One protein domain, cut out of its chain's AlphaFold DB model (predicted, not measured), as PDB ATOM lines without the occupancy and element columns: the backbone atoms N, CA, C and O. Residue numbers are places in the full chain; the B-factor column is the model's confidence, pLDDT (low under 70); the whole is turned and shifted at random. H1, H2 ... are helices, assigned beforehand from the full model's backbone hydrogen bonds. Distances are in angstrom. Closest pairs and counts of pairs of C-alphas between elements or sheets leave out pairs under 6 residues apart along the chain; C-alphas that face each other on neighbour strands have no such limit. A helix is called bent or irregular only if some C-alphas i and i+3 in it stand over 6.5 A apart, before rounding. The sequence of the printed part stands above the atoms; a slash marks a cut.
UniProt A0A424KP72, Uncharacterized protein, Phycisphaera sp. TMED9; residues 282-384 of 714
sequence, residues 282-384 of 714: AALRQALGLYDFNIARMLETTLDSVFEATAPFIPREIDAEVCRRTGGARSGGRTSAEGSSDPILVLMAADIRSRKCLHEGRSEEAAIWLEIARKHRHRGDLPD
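What this domain is: This is residues 282 to 384 of the 714 residues of an uncharacterized protein of Phycisphaera sp. TMED9 (UniProt A0A424KP72). A bundle of helices lies with the longest helix, H4, in the middle: H1, H2 and H5 pack round H4, and H3 lies on the outside of this group, packed on H5. The five helices run roughly along one axis, H1, H3 and H4 one way and H2 and H5 the other. The printed part has 103 residues with five named helices, in the order H1, H2, H3, H4, H5, and no named strand; the class is all helix. The whole is compact, with a radius of gyration of the C-alphas of 12.6 A, and its C-alphas span 35 by 29 by 23 A.

How they stand to each other: H1, residues 282 to 296, touches the hub H4, residues 343 to 359, at a shallow tilt of 6 degrees, the same way; their closest C-alphas, those of Arg 285 and Leu 345, are 6.0 A apart. H1 is close to but not clearly touching H2, residues 303 to 313: their closest C-alphas, those of Ala 296 and Val 306, are 6.1 A apart. H2 touches H4 at a shallow tilt of 7 degrees, opposite ways, with Thr 310 and Ala 349 closest, their C-alphas 5.4 A apart. H1, H2 and H4 are an up and down bundle, each helix running against the one before it. H3, residues 316 to 326, is apart from H1, H2 and H4. It touches H5, residues 363 to 376, at a shallow tilt of 29 degrees, opposite ways; the closest C-alphas, those of Thr 326 and Glu 365, are 6.7 A apart. H4 and H5 are a helical hairpin with a shallow tilt of 14 degrees; the closest C-alphas, those of Ser 354 and Ala 366, are 4.1 A apart. H5 is apart from H1 and H2. In H1, H3 and H4 every O i to N i+4 pair is within hydrogen-bond range; in H2 5 of 7 are, and in H5 9 of 10.

Where its parts are: H1 begins at C-alpha 282, (-53.541, -115.811, -46.160), and is 19.4 A long; it is neither bent nor irregular, but only just: C-alphas 293 and 296 are 6.5 A apart. H2 is 16.0 A long and irregular, with C-alphas 309 and 312 7.3 A apart. H3 is 15.3 A long. H4 begins at C-alpha 343, (-51.754, -104.503, -49.813), and is 24.3 A long. H5 is 20.4 A long and ends at C-alpha 376, (-47.557, -101.354, -50.567).

The domain as a whole: The C-alphas farthest apart, those of Gly 327 and Asp 384, are 37.5 A apart. The printed part has no cut. H3 to H4 is a long link, residues 327 to 342; H1 to H2 is short, and H2 to H3 and H4 to H5 are tight. The mean pLDDT of the printed part is 80.9, and residue 299 and residues 327 to 340 are under 70.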
ATOM      1  N   ALA A 282     -54.636-114.860 -46.348       85.12
ATOM      2  CA  ALA A 282     -53.541-115.811 -46.160       85.12
ATOM      3  C   ALA A 282     -53.515-116.912 -47.240       85.12
ATOM      4  O   ALA A 282     -52.450-117.194 -47.788       85.12
ATOM      5  N   ALA A 283     -54.678-117.463 -47.605       86.31
ATOM      6  CA  ALA A 283     -54.807-118.462 -48.664       86.31
ATOM      7  C   ALA A 283     -54.449-117.880 -50.035       86.31
ATOM      8  O   ALA A 283     -53.696-118.490 -50.790       86.31
ATOM      9  N   LEU A 284     -54.922-116.667 -50.336       89.50
ATOM     10  CA  LEU A 284     -54.583-115.968 -51.581       89.50
ATOM     11  C   LEU A 284     -53.076-115.676 -51.676       89.50
ATOM     12  O   LEU A 284     -52.469-115.889 -52.724       89.50
ATOM     13  N   ARG A 285     -52.448-115.236 -50.576       89.44
ATOM     14  CA  ARG A 285     -51.001-114.967 -50.519       89.44
ATOM     15  C   ARG A 285     -50.208-116.257 -50.722       89.44
ATOM     16  O   ARG A 285     -49.232-116.262 -51.469       89.44
ATOM     17  N   GLN A 286     -50.646-117.358 -50.110       88.56
ATOM     18  CA  GLN A 286     -50.037-118.671 -50.308       88.56
ATOM     19  C   GLN A 286     -50.189-119.152 -51.754       88.56
ATOM     20  O   GLN A 286     -49.203-119.575 -52.351       88.56
ATOM     21  N   ALA A 287     -51.382-119.043 -52.339       90.44
ATOM     22  CA  ALA A 287     -51.641-119.409 -53.728       90.44
ATOM     23  C   ALA A 287     -50.742-118.633 -54.703       90.44
ATOM     24  O   ALA A 287     -50.095-119.234 -55.562       90.44
ATOM     25  N   LEU A 288     -50.639-117.315 -54.522       90.75
ATOM     26  CA  LEU A 288     -49.789-116.460 -55.346       90.75
ATOM     27  C   LEU A 288     -48.292-116.760 -55.148       90.75
ATOM     28  O   LEU A 288     -47.536-116.770 -56.117       90.75
ATOM     29  N   GLY A 289     -47.868-117.076 -53.920       89.69
ATOM     30  CA  GLY A 289     -46.514-117.561 -53.641       89.69
ATOM     31  C   GLY A 289     -46.212-118.887 -54.348       89.69
ATOM     32  O   GLY A 289     -45.173-119.026 -54.985       89.69
ATOM     33  N   LEU A 290     -47.130-119.856 -54.309       88.69
ATOM     34  CA  LEU A 290     -46.965-121.133 -55.015       88.69
ATOM     35  C   LEU A 290     -46.843-120.936 -56.531       88.69
ATOM     36  O   LEU A 290     -45.996-121.578 -57.157       88.69
ATOM     37  N   TYR A 291     -47.649-120.034 -57.094       88.88
ATOM     38  CA  TYR A 291     -47.594-119.670 -58.507       88.88
ATOM     39  C   TYR A 291     -46.261-119.024 -58.890       88.88
ATOM     40  O   TYR A 291     -45.656-119.424 -59.882       88.88
ATOM     41  N   ASP A 292     -45.761-118.073 -58.099       88.00
ATOM     42  CA  ASP A 292     -44.471-117.430 -58.364       88.00
ATOM     43  C   ASP A 292     -43.342-118.464 -58.492       88.00
ATOM     44  O   ASP A 292     -42.651-118.537 -59.510       88.00
ATOM     45  N   PHE A 293     -43.201-119.315 -57.478       84.06
ATOM     46  CA  PHE A 293     -42.105-120.276 -57.398       84.06
ATOM     47  C   PHE A 293     -42.212-121.432 -58.403       84.06
ATOM     48  O   PHE A 293     -41.176-121.889 -58.877       84.06
ATOM     49  N   ASN A 294     -43.416-121.914 -58.740       84.00
ATOM     50  CA  ASN A 294     -43.557-123.047 -59.670       84.00
ATOM     51  C   ASN A 294     -43.776-122.633 -61.128       84.00
ATOM     52  O   ASN A 294     -43.542-123.457 -62.008       84.00
ATOM     53  N   ILE A 295     -44.260-121.415 -61.387       85.06
ATOM     54  CA  ILE A 295     -44.699-120.999 -62.725       85.06
ATOM     55  C   ILE A 295     -44.049-119.692 -63.142       85.06
ATOM     56  O   ILE A 295     -43.367-119.665 -64.164       85.06
ATOM     57  N   ALA A 296     -44.224-118.604 -62.386       85.44
ATOM     58  CA  ALA A 296     -43.831-117.279 -62.878       85.44
ATOM     59  C   ALA A 296     -42.318-117.154 -63.138       85.44
ATOM     60  O   ALA A 296     -41.895-116.399 -64.012       85.44
ATOM     61  N   ARG A 297     -41.501-117.914 -62.395       80.56
ATOM     62  CA  ARG A 297     -40.035-117.962 -62.542       80.56
ATOM     63  C   ARG A 297     -39.534-118.907 -63.634       80.56
ATOM     64  O   ARG A 297     -38.330-118.923 -63.900       80.56
ATOM     65  N   MET A 298     -40.409-119.704 -64.244       78.19
ATOM     66  CA  MET A 298     -40.025-120.614 -65.322       78.19
ATOM     67  C   MET A 298     -39.758-119.816 -66.601       78.19
ATOM     68  O   MET A 298     -40.473-118.866 -66.918       78.19
ATOM     69  N   LEU A 299     -38.715-120.202 -67.341       69.25
ATOM     70  CA  LEU A 299     -38.318-119.509 -68.573       69.25
ATOM     71  C   LEU A 299     -39.391-119.607 -69.667       69.25
ATOM     72  O   LEU A 299     -39.527-118.687 -70.462       69.25
ATOM     73  N   GLU A 300     -40.146-120.705 -69.688       75.94
ATOM     74  CA  GLU A 300     -41.192-120.979 -70.682       75.94
ATOM     75  C   GLU A 300     -42.473-120.166 -70.448       75.94
ATOM     76  O   GLU A 300     -43.242-119.950 -71.382       75.94
ATOM     77  N   THR A 301     -42.717-119.708 -69.216       81.00
ATOM     78  CA  THR A 301     -43.903-118.910 -68.889       81.00
ATOM     79  C   THR A 301     -43.812-117.570 -69.604       81.00
ATOM     80  O   THR A 301     -42.807-116.878 -69.473       81.00
ATOM     81  N   THR A 302     -44.840-117.165 -70.343       83.50
ATOM     82  CA  THR A 302     -44.836-115.878 -71.051       83.50
ATOM     83  C   THR A 302     -45.183-114.721 -70.112       83.50
ATOM     84  O   THR A 302     -45.730-114.908 -69.022       83.50
ATOM     85  N   LEU A 303     -44.855-113.495 -70.527       82.62
ATOM     86  CA  LEU A 303     -45.250-112.287 -69.797       82.62
ATOM     87  C   LEU A 303     -46.777-112.161 -69.691       82.62
ATOM     88  O   LEU A 303     -47.285-111.849 -68.615       82.62
ATOM     89  N   ASP A 304     -47.494-112.471 -70.772       82.19
ATOM     90  CA  ASP A 304     -48.956-112.387 -70.832       82.19
ATOM     91  C   ASP A 304     -49.617-113.346 -69.841       82.19
ATOM     92  O   ASP A 304     -50.489-112.932 -69.080       82.19
ATOM     93  N   SER A 305     -49.131-114.589 -69.747       83.06
ATOM     94  CA  SER A 305     -49.637-115.556 -68.766       83.06
ATOM     95  C   SER A 305     -49.415-115.097 -67.322       83.06
ATOM     96  O   SER A 305     -50.268-115.318 -66.463       83.06
ATOM     97  N   VAL A 306     -48.287-114.432 -67.034       87.94
ATOM     98  CA  VAL A 306     -48.048-113.831 -65.712       87.94
ATOM     99  C   VAL A 306     -49.015-112.684 -65.456       87.94
ATOM    100  O   VAL A 306     -49.548-112.565 -64.350       87.94
ATOM    101  N   PHE A 307     -49.254-111.834 -66.449       87.19
ATOM    102  CA  PHE A 307     -50.141-110.683 -66.307       87.19
ATOM    103  C   PHE A 307     -51.579-111.132 -66.077       87.19
ATOM    104  O   PHE A 307     -52.216-110.628 -65.153       87.19
ATOM    105  N   GLU A 308     -52.045-112.122 -66.830       81.50
ATOM    106  CA  GLU A 308     -53.359-112.735 -66.676       81.50
ATOM    107  C   GLU A 308     -53.535-113.353 -65.284       81.50
ATOM    108  O   GLU A 308     -54.445-112.966 -64.552       81.50
ATOM    109  N   ALA A 309     -52.613-114.224 -64.856       83.94
ATOM    110  CA  ALA A 309     -52.706-114.902 -63.561       83.94
ATOM    111  C   ALA A 309     -52.637-113.942 -62.360       83.94
ATOM    112  O   ALA A 309     -53.175-114.226 -61.291       83.94
ATOM    113  N   THR A 310     -51.963-112.800 -62.516       89.06
ATOM    114  CA  THR A 310     -51.827-111.796 -61.450       89.06
ATOM    115  C   THR A 310     -52.882-110.689 -61.511       89.06
ATOM    116  O   THR A 310     -53.000-109.923 -60.554       89.06
ATOM    117  N   ALA A 311     -53.666-110.597 -62.593       85.25
ATOM    118  CA  ALA A 311     -54.664-109.545 -62.802       85.25
ATOM    119  C   ALA A 311     -55.722-109.432 -61.690       85.25
ATOM    120  O   ALA A 311     -55.994-108.299 -61.285       85.25
ATOM    121  N   PRO A 312     -56.257-110.531 -61.116       84.06
ATOM    122  CA  PRO A 312     -57.257-110.438 -60.049       84.06
ATOM    123  C   PRO A 312     -56.770-109.690 -58.798       84.06
ATOM    124  O   PRO A 312     -57.572-109.133 -58.047       84.06
ATOM    125  N   PHE A 313     -55.450-109.643 -58.581       88.38
ATOM    126  CA  PHE A 313     -54.827-109.030 -57.408       88.38
ATOM    127  C   PHE A 313     -54.421-107.566 -57.618       88.38
ATOM    128  O   PHE A 313     -53.971-106.934 -56.664       88.38
ATOM    129  N   ILE A 314     -54.564-107.016 -58.829       87.56
ATOM    130  CA  ILE A 314     -54.162-105.644 -59.162       87.56
ATOM    131  C   ILE A 314     -55.406-104.749 -59.309       87.56
ATOM    132  O   ILE A 314     -56.236-104.999 -60.182       87.56
ATOM    133  N   PRO A 315     -55.544-103.682 -58.495       87.19
ATOM    134  CA  PRO A 315     -56.586-102.671 -58.669       87.19
ATOM    135  C   PRO A 315     -56.569-102.028 -60.059       87.19
ATOM    136  O   PRO A 315     -55.507-101.747 -60.624       87.19
ATOM    137  N   ARG A 316     -57.755-101.731 -60.597       82.00
ATOM    138  CA  ARG A 316     -57.926-101.169 -61.949       82.00
ATOM    139  C   ARG A 316     -57.220 -99.833 -62.140       82.00
ATOM    140  O   ARG A 316     -56.722 -99.553 -63.226       82.00
ATOM    141  N   GLU A 317     -57.164 -99.009 -61.100       85.06
ATOM    142  CA  GLU A 317     -56.502 -97.705 -61.136       85.06
ATOM    143  C   GLU A 317     -54.996 -97.858 -61.336       85.06
ATOM    144  O   GLU A 317     -54.379 -97.042 -62.020       85.06
ATOM    145  N   ILE A 318     -54.415 -98.915 -60.761       87.19
ATOM    146  CA  ILE A 318     -53.000 -99.245 -60.911       87.19
ATOM    147  C   ILE A 318     -52.736 -99.729 -62.335       87.19
ATOM    148  O   ILE A 318     -51.823 -99.218 -62.978       87.19
ATOM    149  N   ASP A 319     -53.551-100.649 -62.854       80.88
ATOM    150  CA  ASP A 319     -53.387-101.157 -64.223       80.88
ATOM    151  C   ASP A 319     -53.538-100.035 -65.269       80.88
ATOM    152  O   ASP A 319     -52.717 -99.900 -66.178       80.88
ATOM    153  N   ALA A 320     -54.524 -99.148 -65.083       81.44
ATOM    154  CA  ALA A 320     -54.716 -97.968 -65.923       81.44
ATOM    155  C   ALA A 320     -53.532 -96.991 -65.846       81.44
ATOM    156  O   ALA A 320     -53.155 -96.403 -66.860       81.44
ATOM    157  N   GLU A 321     -52.940 -96.809 -64.664       84.69
ATOM    158  CA  GLU A 321     -51.748 -95.979 -64.491       84.69
ATOM    159  C   GLU A 321     -50.527 -96.567 -65.202       84.69
ATOM    160  O   GLU A 321     -49.816 -95.825 -65.880       84.69
ATOM    161  N   VAL A 322     -50.304 -97.884 -65.116       83.12
ATOM    162  CA  VAL A 322     -49.214 -98.535 -65.857       83.12
ATOM    163  C   VAL A 322     -49.422 -98.374 -67.357       83.12
ATOM    164  O   VAL A 322     -48.509 -97.898 -68.022       83.12
ATOM    165  N   CYS A 323     -50.621 -98.657 -67.880       77.56
ATOM    166  CA  CYS A 323     -50.915 -98.504 -69.311       77.56
ATOM    167  C   CYS A 323     -50.680 -97.067 -69.805       77.56
ATOM    168  O   CYS A 323     -50.113 -96.861 -70.876       77.56
ATOM    169  N   ARG A 324     -51.074 -96.052 -69.016       79.94
ATOM    170  CA  ARG A 324     -50.793 -94.642 -69.342       79.94
ATOM    171  C   ARG A 324     -49.300 -94.351 -69.406       79.94
ATOM    172  O   ARG A 324     -48.873 -93.592 -70.269       79.94
ATOM    173  N   ARG A 325     -48.523 -94.920 -68.483       78.88
ATOM    174  CA  ARG A 325     -47.078 -94.691 -68.397       78.88
ATOM    175  C   ARG A 325     -46.288 -95.463 -69.444       78.88
ATOM    176  O   ARG A 325     -45.254 -94.957 -69.840       78.88
ATOM    177  N   THR A 326     -46.746 -96.634 -69.884       71.69
ATOM    178  CA  THR A 326     -46.050 -97.483 -70.870       71.69
ATOM    179  C   THR A 326     -46.541 -97.298 -72.306       71.69
ATOM    180  O   THR A 326     -46.021 -97.943 -73.211       71.69
ATOM    181  N   GLY A 327     -47.576 -96.481 -72.534       62.97
ATOM    182  CA  GLY A 327     -48.172 -96.284 -73.860       62.97
ATOM    183  C   GLY A 327     -48.853 -97.528 -74.447       62.97
ATOM    184  O   GLY A 327     -49.232 -97.517 -75.617       62.97
ATOM    185  N   GLY A 328     -49.011 -98.599 -73.661       57.84
ATOM    186  CA  GLY A 328     -49.546 -99.883 -74.114       57.84
ATOM    187  C   GLY A 328     -51.074 -99.924 -74.219       57.84
ATOM    188  O   GLY A 328     -51.798 -99.251 -73.478       57.84
ATOM    189  N   ALA A 329     -51.579-100.772 -75.121       48.25
ATOM    190  CA  ALA A 329     -52.976-101.200 -75.103       48.25
ATOM    191  C   ALA A 329     -53.263-101.992 -73.812       48.25
ATOM    192  O   ALA A 329     -52.375-102.671 -73.300       48.25
ATOM    193  N   ARG A 330     -54.495-101.878 -73.287       51.16
ATOM    194  CA  ARG A 330     -54.960-102.530 -72.043       51.16
ATOM    195  C   ARG A 330     -54.402-103.949 -71.903       51.16
ATOM    196  O   ARG A 330     -54.548-104.740 -72.833       51.16
ATOM    197  N   SER A 331     -53.843-104.278 -70.736       48.97
ATOM    198  CA  SER A 331     -53.534-105.669 -70.408       48.97
ATOM    199  C   SER A 331     -54.840-106.476 -70.498       48.97
ATOM    200  O   SER A 331     -55.843-106.122 -69.878       48.97
ATOM    201  N   GLY A 332     -54.884-107.496 -71.357       39.72
ATOM    202  CA  GLY A 332     -56.093-108.270 -71.675       39.72
ATOM    203  C   GLY A 332     -56.574-109.204 -70.557       39.72
ATOM    204  O   GLY A 332     -57.224-110.204 -70.837       39.72
ATOM    205  N   GLY A 333     -56.228-108.927 -69.298       46.28
ATOM    206  CA  GLY A 333     -56.620-109.753 -68.159       46.28
ATOM    207  C   GLY A 333     -57.985-109.359 -67.595       46.28
ATOM    208  O   GLY A 333     -58.346-108.178 -67.578       46.28
ATOM    209  N   ARG A 334     -58.723-110.346 -67.062       48.12
ATOM    210  CA  ARG A 334     -59.892-110.140 -66.190       48.12
ATOM    211  C   ARG A 334     -59.484-109.240 -65.016       48.12
ATOM    212  O   ARG A 334     -59.001-109.708 -63.990       48.12
ATOM    213  N   THR A 335     -59.681-107.930 -65.144       46.00
ATOM    214  CA  THR A 335     -59.650-107.045 -63.977       46.00
ATOM    215  C   THR A 335     -60.945-107.280 -63.216       46.00
ATOM    216  O   THR A 335     -62.032-106.922 -63.693       46.00
ATOM    217  N   SER A 336     -60.851-107.899 -62.035       45.88
ATOM    218  CA  SER A 336     -61.975-107.924 -61.098       45.88
ATOM    219  C   SER A 336     -62.463-106.485 -60.893       45.88
ATOM    220  O   SER A 336     -61.691-105.528 -61.009       45.88
ATOM    221  N   ALA A 337     -63.768-106.300 -60.681       47.56
ATOM    222  CA  ALA A 337     -64.365-104.965 -60.654       47.56
ATOM    223  C   ALA A 337     -63.731-104.019 -59.613       47.56
ATOM    224  O   ALA A 337     -63.818-102.806 -59.797       47.56
ATOM    225  N   GLU A 338     -63.049-104.574 -58.602       57.31
ATOM    226  CA  GLU A 338     -62.490-103.849 -57.458       57.31
ATOM    227  C   GLU A 338     -60.998-104.153 -57.160       57.31
ATOM    228  O   GLU A 338     -60.371-103.400 -56.416       57.31
ATOM    229  N   GLY A 339     -60.370-105.177 -57.764       59.69
ATOM    230  CA  GLY A 339     -59.012-105.620 -57.394       59.69
ATOM    231  C   GLY A 339     -58.926-106.183 -55.966       59.69
ATOM    232  O   GLY A 339     -59.928-106.304 -55.267       59.69
ATOM    233  N   SER A 340     -57.721-106.539 -55.505       68.75
ATOM    234  CA  SER A 340     -57.522-106.919 -54.098       68.75
ATOM    235  C   SER A 340     -57.367-105.681 -53.212       68.75
ATOM    236  O   SER A 340     -56.517-104.828 -53.473       68.75
ATOM    237  N   SER A 341     -58.122-105.615 -52.113       75.56
ATOM    238  CA  SER A 341     -57.911-104.614 -51.058       75.56
ATOM    239  C   SER A 341     -56.700-104.924 -50.169       75.56
ATOM    240  O   SER A 341     -56.289-104.080 -49.371       75.56
ATOM    241  N   ASP A 342     -56.135-106.133 -50.260       88.44
ATOM    242  CA  ASP A 342     -54.993-106.548 -49.449       88.44
ATOM    243  C   ASP A 342     -53.678-105.993 -50.020       88.44
ATOM    244  O   ASP A 342     -53.259-106.383 -51.113       88.44
ATOM    245  N   PRO A 343     -52.959-105.127 -49.287       90.25
ATOM    246  CA  PRO A 343     -51.754-104.503 -49.813       90.25
ATOM    247  C   PRO A 343     -50.627-105.506 -50.086       90.25
ATOM    248  O   PRO A 343     -49.821-105.264 -50.981       90.25
ATOM    249  N   ILE A 344     -50.563-106.627 -49.362       92.75
ATOM    250  CA  ILE A 344     -49.522-107.640 -49.572       92.75
ATOM    251  C   ILE A 344     -49.776-108.428 -50.858       92.75
ATOM    252  O   ILE A 344     -48.826-108.691 -51.591       92.75
ATOM    253  N   LEU A 345     -51.033-108.729 -51.197       91.62
ATOM    254  CA  LEU A 345     -51.374-109.319 -52.498       91.62
ATOM    255  C   LEU A 345     -51.001-108.400 -53.665       91.62
ATOM    256  O   LEU A 345     -50.354-108.857 -54.607       91.62
ATOM    257  N   VAL A 346     -51.329-107.105 -53.573       92.38
ATOM    258  CA  VAL A 346     -50.938-106.114 -54.595       92.38
ATOM    259  C   VAL A 346     -49.414-106.045 -54.719       92.38
ATOM    260  O   VAL A 346     -48.880-106.036 -55.827       92.38
ATOM    261  N   LEU A 347     -48.703-106.042 -53.588       93.38
ATOM    262  CA  LEU A 347     -47.244-106.059 -53.560       93.38
ATOM    263  C   LEU A 347     -46.671-107.288 -54.262       93.38
ATOM    264  O   LEU A 347     -45.775-107.136 -55.087       93.38
ATOM    265  N   MET A 348     -47.159-108.485 -53.931       93.31
ATOM    266  CA  MET A 348     -46.669-109.740 -54.506       93.31
ATOM    267  C   MET A 348     -46.923-109.789 -56.013       93.31
ATOM    268  O   MET A 348     -46.014-110.098 -56.778       93.31
ATOM    269  N   ALA A 349     -48.130-109.430 -56.451       92.94
ATOM    270  CA  ALA A 349     -48.494-109.424 -57.863       92.94
ATOM    271  C   ALA A 349     -47.646-108.424 -58.667       92.94
ATOM    272  O   ALA A 349     -47.089-108.781 -59.706       92.94
ATOM    273  N   ALA A 350     -47.476-107.198 -58.160       93.25
ATOM    274  CA  ALA A 350     -46.633-106.188 -58.798       93.25
ATOM    275  C   ALA A 350     -45.148-106.597 -58.823       93.25
ATOM    276  O   ALA A 350     -44.465-106.375 -59.820       93.25
ATOM    277  N   ASP A 351     -44.645-107.241 -57.765       93.19
ATOM    278  CA  ASP A 351     -43.276-107.764 -57.703       93.19
ATOM    279  C   ASP A 351     -43.023-108.874 -58.737       93.19
ATOM    280  O   ASP A 351     -42.024-108.834 -59.458       93.19
ATOM    281  N   ILE A 352     -43.956-109.824 -58.865       92.31
ATOM    282  CA  ILE A 352     -43.905-110.893 -59.873       92.31
ATOM    283  C   ILE A 352     -43.897-110.293 -61.287       92.31
ATOM    284  O   ILE A 352     -43.032-110.640 -62.097       92.31
ATOM    285  N   ARG A 353     -44.809-109.349 -61.581       92.50
ATOM    286  CA  ARG A 353     -44.854-108.648 -62.878       92.50
ATOM    287  C   ARG A 353     -43.556-107.895 -63.159       92.50
ATOM    288  O   ARG A 353     -43.026-107.995 -64.263       92.50
ATOM    289  N   SER A 354     -43.011-107.198 -62.161       92.19
ATOM    290  CA  SER A 354     -41.752-106.458 -62.275       92.19
ATOM    291  C   SER A 354     -40.577-107.373 -62.635       92.19
ATOM    292  O   SER A 354     -39.843-107.087 -63.581       92.19
ATOM    293  N   ARG A 355     -40.423-108.511 -61.943       89.25
ATOM    294  CA  ARG A 355     -39.377-109.498 -62.257       89.25
ATOM    295  C   ARG A 355     -39.540-110.096 -63.644       89.25
ATOM    296  O   ARG A 355     -38.550-110.237 -64.359       89.25
ATOM    297  N   LYS A 356     -40.770-110.429 -64.044       87.88
ATOM    298  CA  LYS A 356     -41.010-110.984 -65.376       87.88
ATOM    299  C   LYS A 356     -40.711-109.958 -66.472       87.88
ATOM    300  O   LYS A 356     -40.019-110.300 -67.422       87.88
ATOM    301  N   CYS A 357     -41.105-108.694 -66.295       84.69
ATOM    302  CA  CYS A 357     -40.727-107.603 -67.203       84.69
ATOM    303  C   CYS A 357     -39.208-107.457 -67.323       84.69
ATOM    304  O   CYS A 357     -38.693-107.330 -68.431       84.69
ATOM    305  N   LEU A 358     -38.487-107.514 -66.197       82.38
ATOM    306  CA  LEU A 358     -37.027-107.433 -66.190       82.38
ATOM    307  C   LEU A 358     -36.395-108.596 -66.971       82.38
ATOM    308  O   LEU A 358     -35.480-108.379 -67.760       82.38
ATOM    309  N   HIS A 359     -36.907-109.817 -66.795       78.25
ATOM    310  CA  HIS A 359     -36.442-110.993 -67.535       78.25
ATOM    311  C   HIS A 359     -36.669-110.892 -69.051       78.25
ATOM    312  O   HIS A 359     -35.821-111.366 -69.803       78.25
ATOM    313  N   GLU A 360     -37.748-110.245 -69.493       73.50
ATOM    314  CA  GLU A 360     -38.037-109.982 -70.913       73.50
ATOM    315  C   GLU A 360     -37.342-108.708 -71.450       73.50
ATOM    316  O   GLU A 360     -37.623-108.263 -72.560       73.50
ATOM    317  N   GLY A 361     -36.458-108.071 -70.668       71.38
ATOM    318  CA  GLY A 361     -35.727-106.867 -71.082       71.38
ATOM    319  C   GLY A 361     -36.545-105.567 -71.062       71.38
ATOM    320  O   GLY A 361     -36.066-104.533 -71.524       71.38
ATOM    321  N   ARG A 362     -37.760-105.575 -70.496       75.56
ATOM    322  CA  ARG A 362     -38.637-104.397 -70.338       75.56
ATOM    323  C   ARG A 362     -38.304-103.639 -69.046       75.56
ATOM    324  O   ARG A 362     -39.146-103.511 -68.156       75.56
ATOM    325  N   SER A 363     -37.065-103.158 -68.908       77.38
ATOM    326  CA  SER A 363     -36.543-102.577 -67.653       77.38
ATOM    327  C   SER A 363     -37.312-101.341 -67.157       77.38
ATOM    328  O   SER A 363     -37.417-101.135 -65.949       77.38
ATOM    329  N   GLU A 364     -37.863-100.520 -68.055       76.44
ATOM    330  CA  GLU A 364     -38.677 -99.346 -67.693       76.44
ATOM    331  C   GLU A 364     -40.007 -99.757 -67.060       76.44
ATOM    332  O   GLU A 364     -40.374 -99.289 -65.982       76.44
ATOM    333  N   GLU A 365     -40.705-100.703 -67.681       82.75
ATOM    334  CA  GLU A 365     -41.947-101.238 -67.135       82.75
ATOM    335  C   GLU A 365     -41.714-102.024 -65.844       82.75
ATOM    336  O   GLU A 365     -42.490-101.900 -64.894       82.75
ATOM    337  N   ALA A 366     -40.605-102.763 -65.758       86.94
ATOM    338  CA  ALA A 366     -40.184-103.395 -64.516       86.94
ATOM    339  C   ALA A 366     -40.055-102.363 -63.384       86.94
ATOM    340  O   ALA A 366     -40.539-102.616 -62.277       86.94
ATOM    341  N   ALA A 367     -39.475-101.187 -63.654       86.75
ATOM    342  CA  ALA A 367     -39.352-100.106 -62.679       86.75
ATOM    343  C   ALA A 367     -40.713 -99.513 -62.269       86.75
ATOM    344  O   ALA A 367     -40.918 -99.230 -61.086       86.75
ATOM    345  N   ILE A 368     -41.665 -99.385 -63.200       89.56
ATOM    346  CA  ILE A 368     -43.036 -98.934 -62.902       89.56
ATOM    347  C   ILE A 368     -43.730 -99.916 -61.947       89.56
ATOM    348  O   ILE A 368     -44.242 -99.511 -60.897       89.56
ATOM    349  N   TRP A 369     -43.702-101.215 -62.263       91.94
ATOM    350  CA  TRP A 369     -44.269-102.255 -61.397       91.94
ATOM    351  C   TRP A 369     -43.584-102.312 -60.028       91.94
ATOM    352  O   TRP A 369     -44.241-102.492 -59.002       91.94
ATOM    353  N   LEU A 370     -42.271-102.089 -59.982       90.88
ATOM    354  CA  LEU A 370     -41.518-102.043 -58.734       90.88
ATOM    355  C   LEU A 370     -41.920-100.852 -57.850       90.88
ATOM    356  O   LEU A 370     -42.028-100.986 -56.629       90.88
ATOM    357  N   GLU A 371     -42.163 -99.687 -58.453       90.44
ATOM    358  CA  GLU A 371     -42.649 -98.501 -57.745       90.44
ATOM    359  C   GLU A 371     -44.006 -98.776 -57.083       90.44
ATOM    360  O   GLU A 371     -44.224 -98.400 -55.927       90.44
ATOM    361  N   ILE A 372     -44.894 -99.479 -57.795       91.31
ATOM    362  CA  ILE A 372     -46.176 -99.950 -57.265       91.31
ATOM    363  C   ILE A 372     -45.940-100.890 -56.082       91.31
ATOM    364  O   ILE A 372     -46.431-100.609 -54.990       91.31
ATOM    365  N   ALA A 373     -45.133-101.942 -56.243       91.44
ATOM    366  CA  ALA A 373     -44.842-102.887 -55.164       91.44
ATOM    367  C   ALA A 373     -44.313-102.177 -53.900       91.44
ATOM    368  O   ALA A 373     -44.752-102.453 -52.780       91.44
ATOM    369  N   ARG A 374     -43.431-101.181 -54.068       88.75
ATOM    370  CA  ARG A 374     -42.869-100.392 -52.961       88.75
ATOM    371  C   ARG A 374     -43.928 -99.597 -52.197       88.75
ATOM    372  O   ARG A 374     -43.861 -99.545 -50.970       88.75
ATOM    373  N   LYS A 375     -44.920 -99.008 -52.878       90.25
ATOM    374  CA  LYS A 375     -46.011 -98.245 -52.229       90.25
ATOM    375  C   LYS A 375     -46.807 -99.092 -51.229       90.25
ATOM    376  O   LYS A 375     -47.387 -98.534 -50.297       90.25
ATOM    377  N   HIS A 376     -46.806-100.414 -51.397       90.38
ATOM    378  CA  HIS A 376     -47.557-101.354 -50.567       90.38
ATOM    379  C   HIS A 376     -46.723-102.077 -49.495       90.38
ATOM    380  O   HIS A 376     -47.296-102.686 -48.595       90.38
ATOM    381  N   ARG A 377     -45.387-101.953 -49.517       84.00
ATOM    382  CA  ARG A 377     -44.458-102.705 -48.651       84.00
ATOM    383  C   ARG A 377     -44.714-102.605 -47.153       84.00
ATOM    384  O   ARG A 377     -44.553-103.590 -46.448       84.00
ATOM    385  N   HIS A 378     -45.092-101.426 -46.678       85.44
ATOM    386  CA  HIS A 378     -45.260-101.140 -45.251       85.44
ATOM    387  C   HIS A 378     -46.733-100.991 -44.855       85.44
ATOM    388  O   HIS A 378     -47.047-100.351 -43.858       85.44
ATOM    389  N   ARG A 379     -47.648-101.527 -45.673       85.94
ATOM    390  CA  ARG A 379     -49.098-101.418 -45.458       85.94
ATOM    391  C   ARG A 379     -49.726-102.694 -44.884       85.94
ATOM    392  O   ARG A 379     -50.943-102.763 -44.780       85.94
ATOM    393  N   GLY A 380     -48.919-103.681 -44.511       84.12
ATOM    394  CA  GLY A 380     -49.360-104.913 -43.862       84.12
ATOM    395  C   GLY A 380     -48.175-105.770 -43.430       84.12
ATOM    396  O   GLY A 380     -47.039-105.497 -43.821       84.12
ATOM    397  N   ASP A 381     -48.455-106.804 -42.641       85.81
ATOM    398  CA  ASP A 381     -47.442-107.758 -42.198       85.81
ATOM    399  C   ASP A 381     -47.099-108.741 -43.318       85.81
ATOM    400  O   ASP A 381     -47.985-109.274 -44.002       85.81
ATOM    401  N   LEU A 382     -45.798-108.979 -43.504       86.44
ATOM    402  CA  LEU A 382     -45.328-110.005 -44.425       86.44
ATOM    403  C   LEU A 382     -45.773-111.389 -43.922       86.44
ATOM    404  O   LEU A 382     -45.830-111.601 -42.711       86.44
ATOM    405  N   PRO A 383     -46.088-112.336 -44.824       84.38
ATOM    406  CA  PRO A 383     -46.378-113.711 -44.430       84.38
ATOM    407  C   PRO A 383     -45.180-114.333 -43.711       84.38
ATOM    408  O   PRO A 383     -44.046-113.982 -44.012       84.38
ATOM    409  N   ASP A 384     -45.410-115.298 -42.828       81.25
ATOM    410  CA  ASP A 384     -44.317-116.053 -42.218       81.25
ATOM    411  C   ASP A 384     -43.642-117.015 -43.220       81.25
ATOM    412  O   ASP A 384     -44.154-117.316 -44.305       81.25
TER     413      ASP A 384